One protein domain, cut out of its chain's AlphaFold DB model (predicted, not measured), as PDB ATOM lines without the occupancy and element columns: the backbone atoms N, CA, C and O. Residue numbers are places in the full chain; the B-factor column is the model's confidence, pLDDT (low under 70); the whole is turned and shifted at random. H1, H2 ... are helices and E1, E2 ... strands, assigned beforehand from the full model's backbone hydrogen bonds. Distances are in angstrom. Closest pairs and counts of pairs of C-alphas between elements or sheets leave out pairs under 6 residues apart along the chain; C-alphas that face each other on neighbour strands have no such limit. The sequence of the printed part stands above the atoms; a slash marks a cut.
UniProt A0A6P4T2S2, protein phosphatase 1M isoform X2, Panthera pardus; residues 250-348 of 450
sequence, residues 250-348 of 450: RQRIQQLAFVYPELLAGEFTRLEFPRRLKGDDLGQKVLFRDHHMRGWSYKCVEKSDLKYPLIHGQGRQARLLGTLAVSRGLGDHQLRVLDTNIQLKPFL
ATOM      1  N   ARG A 250     -15.726  17.378   8.744       95.12
ATOM      2  CA  ARG A 250     -14.418  17.870   9.210       95.12
ATOM      3  C   ARG A 250     -14.449  18.377  10.649       95.12
ATOM      4  O   ARG A 250     -13.592  17.988  11.440       95.12
ATOM      5  N   GLN A 251     -15.420  19.227  11.003       95.56
ATOM      6  CA  GLN A 251     -15.499  19.816  12.350       95.56
ATOM      7  C   GLN A 251     -15.570  18.743  13.430       95.56
ATOM      8  O   GLN A 251     -14.801  18.788  14.384       95.56
ATOM      9  N   ARG A 252     -16.437  17.743  13.244       95.69
ATOM     10  CA  ARG A 252     -16.590  16.623  14.174       95.69
ATOM     11  C   ARG A 252     -15.298  15.813  14.287       95.69
ATOM     12  O   ARG A 252     -14.866  15.494  15.391       95.69
ATOM     13  N   ILE A 253     -14.688  15.477  13.151       96.94
ATOM     14  CA  ILE A 253     -13.458  14.673  13.092       96.94
ATOM     15  C   ILE A 253     -12.300  15.400  13.791       96.94
ATOM     16  O   ILE A 253     -11.611  14.814  14.626       96.94
ATOM     17  N   GLN A 254     -12.115  16.690  13.507       97.31
ATOM     18  CA  GLN A 254     -11.089  17.508  14.153       97.31
ATOM     19  C   GLN A 254     -11.393  17.761  15.631       97.31
ATOM     20  O   GLN A 254     -10.467  17.781  16.436       97.31
ATOM     21  N   GLN A 255     -12.664  17.919  16.012       97.50
ATOM     22  CA  GLN A 255     -13.064  18.049  17.413       97.50
ATOM     23  C   GLN A 255     -12.707  16.781  18.188       97.50
ATOM     24  O   GLN A 255     -12.169  16.873  19.287       97.50
ATOM     25  N   LEU A 256     -12.934  15.598  17.611       97.25
ATOM     26  CA  LEU A 256     -12.520  14.345  18.235       97.25
ATOM     27  C   LEU A 256     -11.000  14.301  18.438       97.25
ATOM     28  O   LEU A 256     -10.546  13.963  19.525       97.25
ATOM     29  N   ALA A 257     -10.222  14.695  17.428       97.00
ATOM     30  CA  ALA A 257      -8.765  14.771  17.523       97.00
ATOM     31  C   ALA A 257      -8.263  15.852  18.499       97.00
ATOM     32  O   ALA A 257      -7.164  15.740  19.036       97.00
ATOM     33  N   PHE A 258      -9.047  16.907  18.722       97.06
ATOM     34  CA  PHE A 258      -8.774  17.917  19.738       97.06
ATOM     35  C   PHE A 258      -9.003  17.364  21.149       97.06
ATOM     36  O   PHE A 258      -8.162  17.557  22.022       97.06
ATOM     37  N   VAL A 259     -10.114  16.648  21.362       97.69
ATOM     38  CA  VAL A 259     -10.471  16.056  22.664       97.69
ATOM     39  C   VAL A 259      -9.587  14.851  23.007       97.69
ATOM     40  O   VAL A 259      -9.224  14.675  24.170       97.69
ATOM     41  N   TYR A 260      -9.209  14.051  22.007       97.31
ATOM     42  CA  TYR A 260      -8.385  12.845  22.145       97.31
ATOM     43  C   TYR A 260      -7.149  12.894  21.226       97.31
ATOM     44  O   TYR A 260      -7.103  12.194  20.204       97.31
ATOM     45  N   PRO A 261      -6.126  13.711  21.548       95.94
ATOM     46  CA  PRO A 261      -4.923  13.850  20.723       95.94
ATOM     47  C   PRO A 261      -4.139  12.547  20.531       95.94
ATOM     48  O   PRO A 261      -3.414  12.401  19.548       95.94
ATOM     49  N   GLU A 262      -4.288  11.576  21.436       95.88
ATOM     50  CA  GLU A 262      -3.661  10.258  21.334       95.88
ATOM     51  C   GLU A 262      -4.110   9.472  20.096       95.88
ATOM     52  O   GLU A 262      -3.359   8.630  19.605       95.88
ATOM     53  N   LEU A 263      -5.294   9.775  19.546       95.62
ATOM     54  CA  LEU A 263      -5.791   9.151  18.318       95.62
ATOM     55  C   LEU A 263      -4.956   9.524  17.086       95.62
ATOM     56  O   LEU A 263      -4.987   8.809  16.090       95.62
ATOM     57  N   LEU A 264      -4.203  10.626  17.152       95.31
ATOM     58  CA  LEU A 264      -3.294  11.058  16.089       95.31
ATOM     59  C   LEU A 264      -1.932  10.354  16.150       95.31
ATOM     60  O   LEU A 264      -1.114  10.560  15.255       95.31
ATOM     61  N   ALA A 265      -1.658   9.604  17.228       94.38
ATOM     62  CA  ALA A 265      -0.398   8.907  17.508       94.38
ATOM     63  C   ALA A 265       0.876   9.763  17.350       94.38
ATOM     64  O   ALA A 265       1.970   9.248  17.157       94.38
ATOM     65  N   GLY A 266       0.747  11.090  17.414       94.12
ATOM     66  CA  GLY A 266       1.850  12.010  17.156       94.12
ATOM     67  C   GLY A 266       2.277  12.117  15.686       94.12
ATOM     68  O   GLY A 266       3.128  12.960  15.407       94.12
ATOM     69  N   GLU A 267       1.672  11.367  14.766       94.44
ATOM     70  CA  GLU A 267       2.003  11.335  13.332       94.44
ATOM     71  C   GLU A 267       1.160  12.308  12.502       94.44
ATOM     72  O   GLU A 267       1.612  12.809  11.467       94.44
ATOM     73  N   PHE A 268      -0.048  12.610  12.985       96.25
ATOM     74  CA  PHE A 268      -1.005  13.464  12.295       96.25
ATOM     75  C   PHE A 268      -1.189  14.815  12.989       96.25
ATOM     76  O   PHE A 268      -1.122  14.926  14.215       96.25
ATOM     77  N   THR A 269      -1.449  15.852  12.197       96.62
ATOM     78  CA  THR A 269      -1.969  17.132  12.675       96.62
ATOM     79  C   THR A 269      -3.473  17.181  12.452       96.62
ATOM     80  O   THR A 269      -3.977  16.838  11.381       96.62
ATOM     81  N   ARG A 270      -4.210  17.622  13.474       96.44
ATOM     82  CA  ARG A 270      -5.639  17.926  13.329       96.44
ATOM     83  C   ARG A 270      -5.868  19.210  12.536       96.44
ATOM     84  O   ARG A 270      -6.969  19.390  12.034       96.44
ATOM     85  N   LEU A 271      -4.875  20.100  12.458       96.75
ATOM     86  CA  LEU A 271      -5.018  21.373  11.767       96.75
ATOM     87  C   LEU A 271      -5.081  21.164  10.264       96.75
ATOM     88  O   LEU A 271      -4.362  20.349   9.691       96.75
ATOM     89  N   GLU A 272      -5.961  21.931   9.641       95.62
ATOM     90  CA  GLU A 272      -6.084  21.987   8.199       95.62
ATOM     91  C   GLU A 272      -5.336  23.205   7.671       95.62
ATOM     92  O   GLU A 272      -5.394  24.291   8.254       95.62
ATOM     93  N   PHE A 273      -4.670  23.016   6.539       95.56
ATOM     94  CA  PHE A 273      -3.935  24.044   5.819       95.56
ATOM     95  C   PHE A 273      -4.371  24.014   4.347       95.56
ATOM     96  O   PHE A 273      -4.681  22.932   3.845       95.56
ATOM     97  N   PRO A 274      -4.353  25.148   3.619       93.25
ATOM     98  CA  PRO A 274      -4.728  25.177   2.199       93.25
ATOM     99  C   PRO A 274      -3.838  24.304   1.305       93.25
ATOM    100  O   PRO A 274      -4.221  23.942   0.198       93.25
ATOM    101  N   ARG A 275      -2.627  23.991   1.777       92.75
ATOM    102  CA  ARG A 275      -1.657  23.118   1.120       92.75
ATOM    103  C   ARG A 275      -0.872  22.324   2.155       92.75
ATOM    104  O   ARG A 275      -0.817  22.698   3.326       92.75
ATOM    105  N   ARG A 276      -0.189  21.270   1.710       93.88
ATOM    106  CA  ARG A 276       0.771  20.555   2.556       93.88
ATOM    107  C   ARG A 276       1.943  21.477   2.913       93.88
ATOM    108  O   ARG A 276       2.545  22.083   2.024       93.88
ATOM    109  N   LEU A 277       2.253  21.558   4.203       95.75
ATOM    110  CA  LEU A 277       3.397  22.314   4.709       95.75
ATOM    111  C   LEU A 277       4.691  21.494   4.627       95.75
ATOM    112  O   LEU A 277       4.668  20.267   4.759       95.75
ATOM    113  N   LYS A 278       5.805  22.189   4.401       95.75
ATOM    114  CA  LYS A 278       7.170  21.656   4.283       95.75
ATOM    115  C   LYS A 278       8.091  22.300   5.326       95.75
ATOM    116  O   LYS A 278       7.706  23.254   5.991       95.75
ATOM    117  N   GLY A 279       9.320  21.792   5.450       96.81
ATOM    118  CA  GLY A 279      10.320  22.332   6.383       96.81
ATOM    119  C   GLY A 279      10.572  23.834   6.212       96.81
ATOM    120  O   GLY A 279      10.656  24.546   7.208       96.81
ATOM    121  N   ASP A 280      10.582  24.320   4.971       96.69
ATOM    122  CA  ASP A 280      10.811  25.738   4.645       96.69
ATOM    123  C   ASP A 280       9.688  26.665   5.139       96.69
ATOM    124  O   ASP A 280       9.876  27.875   5.243       96.69
ATOM    125  N   ASP A 281       8.516  26.111   5.468       96.69
ATOM    126  CA  ASP A 281       7.396  26.884   5.999       96.69
ATOM    127  C   ASP A 281       7.549  27.185   7.498       96.69
ATOM    128  O   ASP A 281       6.782  27.984   8.025       96.69
ATOM    129  N   LEU A 282       8.505  26.567   8.206       97.50
ATOM    130  CA  LEU A 282       8.688  26.762   9.648       97.50
ATOM    131  C   LEU A 282       8.882  28.242  10.003       97.50
ATOM    132  O   LEU A 282       9.701  28.943   9.417       97.50
ATOM    133  N   GLY A 283       8.111  28.717  10.983       97.31
ATOM    134  CA  GLY A 283       8.103  30.119  11.407       97.31
ATOM    135  C   GLY A 283       7.344  31.070  10.476       97.31
ATOM    136  O   GLY A 283       7.017  32.181  10.894       97.31
ATOM    137  N   GLN A 284       6.989  30.651   9.257       97.88
ATOM    138  CA  GLN A 284       6.214  31.472   8.328       97.88
ATOM    139  C   GLN A 284       4.761  31.598   8.782       97.88
ATOM    140  O   GLN A 284       4.203  30.708   9.427       97.88
ATOM    141  N   LYS A 285       4.122  32.716   8.429       98.00
ATOM    142  CA  LYS A 285       2.706  32.955   8.720       98.00
ATOM    143  C   LYS A 285       1.844  32.351   7.611       98.00
ATOM    144  O   LYS A 285       1.880  32.818   6.477       98.00
ATOM    145  N   VAL A 286       1.041  31.341   7.942       97.75
ATOM    146  CA  VAL A 286       0.177  30.628   6.984       97.75
ATOM    147  C   VAL A 286      -1.275  30.617   7.438       97.75
ATOM    148  O   VAL A 286      -1.572  30.767   8.625       97.75
ATOM    149  N   LEU A 287      -2.182  30.421   6.480       97.94
ATOM    150  CA  LEU A 287      -3.587  30.175   6.779       97.94
ATOM    151  C   LEU A 287      -3.764  28.777   7.368       97.94
ATOM    152  O   LEU A 287      -3.209  27.808   6.855       97.94
ATOM    153  N   PHE A 288      -4.579  28.674   8.409       97.56
ATOM    154  CA  PHE A 288      -4.948  27.419   9.043       97.56
ATOM    155  C   PHE A 288      -6.423  27.428   9.449       97.56
ATOM    156  O   PHE A 288      -7.047  28.488   9.585       97.56
ATOM    157  N   ARG A 289      -6.976  26.233   9.649       96.38
ATOM    158  CA  ARG A 289      -8.335  26.037  10.149       96.38
ATOM    159  C   ARG A 289      -8.383  24.892  11.157       96.38
ATOM    160  O   ARG A 289      -7.809  23.826  10.941       96.38
ATOM    161  N   ASP A 290      -9.092  25.127  12.258       95.88
ATOM    162  CA  ASP A 290      -9.271  24.177  13.359       95.88
ATOM    163  C   ASP A 290     -10.749  23.787  13.559       95.88
ATOM    164  O   ASP A 290     -11.647  24.332  12.909       95.88
ATOM    165  N   HIS A 291     -11.019  22.854  14.474       95.38
ATOM    166  CA  HIS A 291     -12.334  22.245  14.697       95.38
ATOM    167  C   HIS A 291     -13.469  23.260  14.931       95.38
ATOM    168  O   HIS A 291     -14.566  23.088  14.407       95.38
ATOM    169  N   HIS A 292     -13.214  24.334  15.683       95.38
ATOM    170  CA  HIS A 292     -14.208  25.363  16.016       95.38
ATOM    171  C   HIS A 292     -14.361  26.432  14.924       95.38
ATOM    172  O   HIS A 292     -15.298  27.226  14.945       95.38
ATOM    173  N   MET A 293     -13.445  26.471  13.959       95.31
ATOM    174  CA  MET A 293     -13.398  27.511  12.940       95.31
ATOM    175  C   MET A 293     -14.265  27.127  11.743       95.31
ATOM    176  O   MET A 293     -14.251  25.978  11.295       95.31
ATOM    177  N   ARG A 294     -15.009  28.090  11.191       92.62
ATOM    178  CA  ARG A 294     -15.703  27.942   9.895       92.62
ATOM    179  C   ARG A 294     -14.831  28.430   8.730       92.62
ATOM    180  O   ARG A 294     -14.754  27.756   7.705       92.62
ATOM    181  N   GLY A 295     -14.141  29.554   8.926       94.56
ATOM    182  CA  GLY A 295     -13.193  30.141   7.973       94.56
ATOM    183  C   GLY A 295     -11.728  29.856   8.308       94.56
ATOM    184  O   GLY A 295     -11.425  29.001   9.139       94.56
ATOM    185  N   TRP A 296     -10.833  30.597   7.660       97.19
ATOM    186  CA  TRP A 296      -9.386  30.532   7.867       97.19
ATOM    187  C   TRP A 296      -8.914  31.613   8.845       97.19
ATOM    188  O   TRP A 296      -9.501  32.690   8.919       97.19
ATOM    189  N   SER A 297      -7.832  31.339   9.566       97.81
ATOM    190  CA  SER A 297      -7.077  32.329  10.346       97.81
ATOM    191  C   SER A 297      -5.587  32.154  10.077       97.81
ATOM    192  O   SER A 297      -5.197  31.224   9.378       97.81
ATOM    193  N   TYR A 298      -4.745  33.029  10.616       97.75
ATOM    194  CA  TYR A 298      -3.298  32.937  10.466       97.75
ATOM    195  C   TYR A 298      -2.626  32.374  11.716       97.75
ATOM    196  O   TYR A 298      -2.920  32.818  12.824       97.75
ATOM    197  N   LYS A 299      -1.660  31.471  11.529       97.12
ATOM    198  CA  LYS A 299      -0.702  31.067  12.566       97.12
ATOM    199  C   LYS A 299       0.720  31.067  12.019       97.12
ATOM    200  O   LYS A 299       0.917  30.947  10.811       97.12
ATOM    201  N   CYS A 300       1.697  31.180  12.910       98.06
ATOM    202  CA  CYS A 300       3.078  30.836  12.587       98.06
ATOM    203  C   CYS A 300       3.225  29.311  12.600       98.06
ATOM    204  O   CYS A 300       2.705  28.656  13.503       98.06
ATOM    205  N   VAL A 301       3.888  28.754  11.589       98.19
ATOM    206  CA  VAL A 301       4.058  27.303  11.444       98.19
ATOM    207  C   VAL A 301       5.024  26.762  12.488       98.19
ATOM    208  O   VAL A 301       6.156  27.235  12.622       98.19
ATOM    209  N   GLU A 302       4.597  25.707  13.167       97.69
ATOM    210  CA  GLU A 302       5.372  24.966  14.154       97.69
ATOM    211  C   GLU A 302       5.784  23.593  13.607       97.69
ATOM    212  O   GLU A 302       5.180  23.052  12.679       97.69
ATOM    213  N   LYS A 303       6.776  22.948  14.234       97.25
ATOM    214  CA  LYS A 303       7.231  21.604  13.829       97.25
ATOM    215  C   LYS A 303       6.105  20.560  13.851       97.25
ATOM    216  O   LYS A 303       6.110  19.633  13.043       97.25
ATOM    217  N   SER A 304       5.126  20.709  14.743       96.06
ATOM    218  CA  SER A 304       3.937  19.852  14.809       96.06
ATOM    219  C   SER A 304       2.982  20.012  13.628       96.06
ATOM    220  O   SER A 304       2.226  19.084  13.355       96.06
ATOM    221  N   ASP A 305       3.015  21.140  12.919       96.69
ATOM    222  CA  ASP A 305       2.138  21.401  11.774       96.69
ATOM    223  C   ASP A 305       2.611  20.699  10.498       96.69
ATOM    224  O   ASP A 305       1.823  20.483   9.581       96.69
ATOM    225  N   LEU A 306       3.884  20.291  10.456       96.56
ATOM    226  CA  LEU A 306       4.470  19.549   9.333       96.56
ATOM    227  C   LEU A 306       4.034  18.073   9.283       96.56
ATOM    228  O   LEU A 306       4.307  17.364   8.306       96.56
ATOM    229  N   LYS A 307       3.358  17.604  10.338       95.94
ATOM    230  CA  LYS A 307       2.763  16.266  10.428       95.94
ATOM    231  C   LYS A 307       1.754  16.026   9.301       95.94
ATOM    232  O   LYS A 307       1.285  16.955   8.646       95.94
ATOM    233  N   TYR A 308       1.415  14.763   9.049       94.75
ATOM    234  CA  TYR A 308       0.426  14.448   8.016       94.75
ATOM    235  C   TYR A 308      -0.954  15.005   8.400       94.75
ATOM    236  O   TYR A 308      -1.340  14.924   9.565       94.75
ATOM    237  N   PRO A 309      -1.717  15.593   7.469       94.88
ATOM    238  CA  PRO A 309      -3.022  16.139   7.808       94.88
ATOM    239  C   PRO A 309      -4.013  15.013   8.124       94.88
ATOM    240  O   PRO A 309      -4.045  13.987   7.444       94.88
ATOM    241  N   LEU A 310      -4.844  15.224   9.146       95.94
ATOM    242  CA  LEU A 310      -5.914  14.303   9.541       95.94
ATOM    243  C   LEU A 310      -6.913  14.049   8.401       95.94
ATOM    244  O   LEU A 310      -7.396  12.931   8.237       95.94
ATOM    245  N   ILE A 311      -7.206  15.083   7.612       95.62
ATOM    246  CA  ILE A 311      -8.015  15.006   6.393       95.62
ATOM    247  C   ILE A 311      -7.113  15.441   5.242       95.62
ATOM    248  O   ILE A 311      -6.621  16.566   5.224       95.62
ATOM    249  N   HIS A 312      -6.847  14.520   4.320       90.88
ATOM    250  CA  HIS A 312      -5.942  14.719   3.194       90.88
ATOM    251  C   HIS A 312      -6.709  14.770   1.876       90.88
ATOM    252  O   HIS A 312      -7.625  13.980   1.696       90.88
ATOM    253  N   GLY A 313      -6.287  15.612   0.934       89.38
ATOM    254  CA  GLY A 313      -6.952  15.756  -0.365       89.38
ATOM    255  C   GLY A 313      -8.173  16.673  -0.302       89.38
ATOM    256  O   GLY A 313      -8.486  17.215   0.758       89.38
ATOM    257  N   GLN A 314      -8.823  16.857  -1.453       86.69
ATOM    258  CA  GLN A 314     -10.026  17.675  -1.575       86.69
ATOM    259  C   GLN A 314     -11.148  16.963  -2.343       86.69
ATOM    260  O   GLN A 314     -10.887  16.115  -3.202       86.69
ATOM    261  N   GLY A 315     -12.400  17.297  -2.036       84.94
ATOM    262  CA  GLY A 315     -13.592  16.747  -2.675       84.94
ATOM    263  C   GLY A 315     -13.633  15.217  -2.620       84.94
ATOM    264  O   GLY A 315     -13.418  14.602  -1.575       84.94
ATOM    265  N   ARG A 316     -13.845  14.570  -3.774       77.69
ATOM    266  CA  ARG A 316     -13.887  13.096  -3.889       77.69
ATOM    267  C   ARG A 316     -12.558  12.413  -3.541       77.69
ATOM    268  O   ARG A 316     -12.530  11.222  -3.229       77.69
ATOM    269  N   GLN A 317     -11.445  13.145  -3.564       86.38
ATOM    270  CA  GLN A 317     -10.128  12.635  -3.177       86.38
ATOM    271  C   GLN A 317      -9.835  12.820  -1.685       86.38
ATOM    272  O   GLN A 317      -8.778  12.395  -1.223       86.38
ATOM    273  N   ALA A 318     -10.759  13.403  -0.916       91.00
ATOM    274  CA  ALA A 318     -10.596  13.543   0.518       91.00
ATOM    275  C   ALA A 318     -10.484  12.172   1.198       91.00
ATOM    276  O   ALA A 318     -11.286  11.263   0.962       91.00
ATOM    277  N   ARG A 319      -9.476  12.008   2.053       93.88
ATOM    278  CA  ARG A 319      -9.199  10.788   2.807       93.88
ATOM    279  C   ARG A 319      -8.934  11.118   4.267       93.88
ATOM    280  O   ARG A 319      -8.046  11.906   4.593       93.88
ATOM    281  N   LEU A 320      -9.668  10.461   5.152       94.50
ATOM    282  CA  LEU A 320      -9.390  10.427   6.578       94.50
ATOM    283  C   LEU A 320      -8.123   9.602   6.814       94.50
ATOM    284  O   LEU A 320      -8.057   8.438   6.407       94.50
ATOM    285  N   LEU A 321      -7.129  10.218   7.459       94.44
ATOM    286  CA  LEU A 321      -5.817   9.628   7.744       94.44
ATOM    287  C   LEU A 321      -5.174   9.000   6.492       94.44
ATOM    288  O   LEU A 321      -4.582   7.925   6.550       94.44
ATOM    289  N   GLY A 322      -5.389   9.617   5.323       92.00
ATOM    290  CA  GLY A 322      -4.894   9.115   4.037       92.00
ATOM    291  C   GLY A 322      -5.465   7.762   3.589       92.00
ATOM    292  O   GLY A 322      -4.997   7.223   2.594       92.00
ATOM    293  N   THR A 323      -6.463   7.209   4.291       91.44
ATOM    294  CA  THR A 323      -6.914   5.821   4.096       91.44
ATOM    295  C   THR A 323      -8.370   5.730   3.627       91.44
ATOM    296  O   THR A 323      -8.640   5.096   2.610       91.44
ATOM    297  N   LEU A 324      -9.326   6.364   4.319       91.38
ATOM    298  CA  LEU A 324     -10.763   6.204   4.026       91.38
ATOM    299  C   LEU A 324     -11.402   7.441   3.400       91.38
ATOM    300  O   LEU A 324     -11.259   8.541   3.920       91.38
ATOM    301  N   ALA A 325     -12.200   7.246   2.349       91.12
ATOM    302  CA  ALA A 325     -12.992   8.301   1.703       91.12
ATOM    303  C   ALA A 325     -14.332   8.606   2.405       91.12
ATOM    304  O   ALA A 325     -15.080   9.478   1.971       91.12
ATOM    305  N   VAL A 326     -14.647   7.888   3.483       89.69
ATOM    306  CA  VAL A 326     -15.917   7.979   4.219       89.69
ATOM    307  C   VAL A 326     -15.672   8.341   5.675       89.69
ATOM    308  O   VAL A 326     -14.643   7.988   6.249       89.69
ATOM    309  N   SER A 327     -16.625   9.044   6.281       91.00
ATOM    310  CA  SER A 327     -16.571   9.449   7.695       91.00
ATOM    311  C   SER A 327     -17.608   8.749   8.578       91.00
ATOM    312  O   SER A 327     -17.582   8.883   9.806       91.00
ATOM    313  N   ARG A 328     -18.508   7.978   7.966       90.12
ATOM    314  CA  ARG A 328     -19.498   7.129   8.633       90.12
ATOM    315  C   ARG A 328     -19.455   5.737   8.015       90.12
ATOM    316  O   ARG A 328     -18.950   5.574   6.913       90.12
ATOM    317  N   GLY A 329     -19.921   4.723   8.731       82.44
ATOM    318  CA  GLY A 329     -19.885   3.344   8.258       82.44
ATOM    319  C   GLY A 329     -20.103   2.313   9.361       82.44
ATOM    320  O   GLY A 329     -19.626   2.440  10.498       82.44
ATOM    321  N   LEU A 330     -20.818   1.250   9.001       82.31
ATOM    322  CA  LEU A 330     -20.916   0.035   9.803       82.31
ATOM    323  C   LEU A 330     -19.680  -0.834   9.550       82.31
ATOM    324  O   LEU A 330     -19.235  -0.963   8.416       82.31
ATOM    325  N   GLY A 331     -19.151  -1.474  10.595       86.81
ATOM    326  CA  GLY A 331     -17.939  -2.290  10.472       86.81
ATOM    327  C   GLY A 331     -16.649  -1.500  10.712       86.81
ATOM    328  O   GLY A 331     -16.611  -0.662  11.610       86.81
ATOM    329  N   ASP A 332     -15.583  -1.843   9.982       85.62
ATOM    330  CA  ASP A 332     -14.231  -1.244  10.040       85.62
ATOM    331  C   ASP A 332     -13.523  -1.267  11.402       85.62
ATOM    332  O   ASP A 332     -12.550  -0.556  11.630       85.62
ATOM    333  N   HIS A 333     -13.963  -2.128  12.321       87.19
ATOM    334  CA  HIS A 333     -13.388  -2.232  13.670       87.19
ATOM    335  C   HIS A 333     -11.905  -2.621  13.679       87.19
ATOM    336  O   HIS A 333     -11.188  -2.301  14.622       87.19
ATOM    337  N   GLN A 334     -11.456  -3.334  12.646       89.00
ATOM    338  CA  GLN A 334     -10.069  -3.774  12.500       89.00
ATOM    339  C   GLN A 334      -9.283  -2.916  11.504       89.00
ATOM    340  O   GLN A 334      -8.100  -3.177  11.299       89.00
ATOM    341  N   LEU A 335      -9.916  -1.909  10.889       90.19
ATOM    342  CA  LEU A 335      -9.260  -1.087   9.886       90.19
ATOM    343  C   LEU A 335      -8.239  -0.156  10.543       90.19
ATOM    344  O   LEU A 335      -8.533   0.545  11.520       90.19
ATOM    345  N   ARG A 336      -7.035  -0.157   9.975       92.75
ATOM    346  CA  ARG A 336      -5.892   0.630  10.427       92.75
ATOM    347  C   ARG A 336      -5.339   1.467   9.289       92.75
ATOM    348  O   ARG A 336      -5.536   1.128   8.123       92.75
ATOM    349  N   VAL A 337      -4.660   2.549   9.647       93.00
ATOM    350  CA  VAL A 337      -3.897   3.341   8.683       93.00
ATOM    351  C   VAL A 337      -2.756   2.466   8.172       93.00
ATOM    352  O   VAL A 337      -2.139   1.747   8.965       93.00
ATOM    353  N   LEU A 338      -2.519   2.504   6.857       86.25
ATOM    354  CA  LEU A 338      -1.511   1.682   6.180       86.25
ATOM    355  C   LEU A 338      -0.167   1.740   6.911       86.25
ATOM    356  O   LEU A 338       0.291   2.820   7.269       86.25
ATOM    357  N   ASP A 339       0.420   0.569   7.152       86.81
ATOM    358  CA  ASP A 339       1.713   0.387   7.825       86.81
ATOM    359  C   ASP A 339       1.827   0.985   9.243       86.81
ATOM    360  O   ASP A 339       2.927   1.169   9.760       86.81
ATOM    361  N   THR A 340       0.703   1.227   9.929       90.06
ATOM    362  CA  THR A 340       0.695   1.716  11.320       90.06
ATOM    363  C   THR A 340      -0.237   0.907  12.233       90.06
ATOM    364  O   THR A 340      -1.022   0.054  11.811       90.06
ATOM    365  N   ASN A 341      -0.194   1.217  13.531       90.44
ATOM    366  CA  ASN A 341      -1.124   0.681  14.531       90.44
ATOM    367  C   ASN A 341      -2.314   1.610  14.833       90.44
ATOM    368  O   ASN A 341      -3.054   1.368  15.790       90.44
ATOM    369  N   ILE A 342      -2.515   2.659  14.033       93.88
ATOM    370  CA  ILE A 342      -3.552   3.670  14.259       93.88
ATOM    371  C   ILE A 342      -4.891   3.136  13.753       93.88
ATOM    372  O   ILE A 342      -5.040   2.817  12.575       93.88
ATOM    373  N   GLN A 343      -5.876   3.031  14.644       92.75
ATOM    374  CA  GLN A 343      -7.219   2.559  14.301       92.75
ATOM    375  C   GLN A 343      -8.064   3.690  13.713       92.75
ATOM    376  O   GLN A 343      -8.115   4.781  14.278       92.75
ATOM    377  N   LEU A 344      -8.799   3.406  12.634       93.00
ATOM    378  CA  LEU A 344      -9.703   4.393  12.029       93.00
ATOM    379  C   LEU A 344     -11.063   4.461  12.712       93.00
ATOM    380  O   LEU A 344     -11.693   5.519  12.717       93.00
ATOM    381  N   LYS A 345     -11.518   3.349  13.301       91.88
ATOM    382  CA  LYS A 345     -12.870   3.233  13.857       91.88
ATOM    383  C   LYS A 345     -13.277   4.376  14.800       91.88
ATOM    384  O   LYS A 345     -14.419   4.810  14.673       91.88
ATOM    385  N   PRO A 346     -12.410   4.911  15.686       94.00
ATOM    386  CA  PRO A 346     -12.776   6.032  16.552       94.00
ATOM    387  C   PRO A 346     -13.291   7.270  15.806       94.00
ATOM    388  O   PRO A 346     -14.143   7.984  16.324       94.00
ATOM    389  N   PHE A 347     -12.816   7.513  14.583       94.56
ATOM    390  CA  PHE A 347     -13.221   8.658  13.767       94.56
ATOM    391  C   PHE A 347     -14.516   8.417  12.967       94.56
ATOM    392  O   PHE A 347     -15.122   9.384  12.488       94.56
ATOM    393  N   LEU A 348     -14.962   7.161  12.849       92.50
ATOM    394  CA  LEU A 348     -16.129   6.752  12.065       92.50
ATOM    395  C   LEU A 348     -17.390   6.652  12.930       92.50
ATOM    396  O   LEU A 348     -17.389   5.988  13.967       92.50
TER     397      LEU A 348
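AT A GLANCE: This is residues 250 to 348 of the 450 residues of the protein "protein phosphatase 1M isoform X2" of Panthera pardus (UniProt A0A6P4T2S2). Little regular structure: mostly loops, with the small hairpin E1 and E2 at one end of the long axis, H1 and H2 in the middle part, and unnamed residues 326 to 335 at the other end. The 99 printed residues have H1, H2, E1, E2 and H3 in chain order, the sheet E1 - E2 being antiparallel. The class is mixed, with 26 residues in named elements; the whole is compact, radius of gyration of the C-alphas 13.4 A, spanning 41 by 28 by 26 A.

HOW THE PARTS SIT: E1, residues 285 to 288, and E2, residues 297 to 300, form an antiparallel hairpin at 135 degrees; N 286 and O 299 are within hydrogen-bond range at 2.9 A. H1, residues 250 to 259, is apart from both. H2, residues 261 to 264, is close to H1 but not clearly touching, the closest C-alphas, Ala 257 and Leu 263, 6.4 A apart. H3, residues 303 to 306, is apart from H1, H2 and E1. Every O i to N i+4 pair in H1 is within range; H2 and H3 are too short for one.

IN THESE COORDINATES: E1 is 9.5 A long, E2 10.5 A, H1 14.1 A. H1 begins at C-alpha 250 (-14.418, 17.870, 9.210); H3 ends at C-alpha 306 (4.470, 19.549, 9.333).

THE WHOLE: The C-alphas farthest apart, Gly 283 and Leu 330, are 41.8 A apart. The printed part has no cut; the link H2 to E1 is long. No printed residue is under 70 in pLDDT.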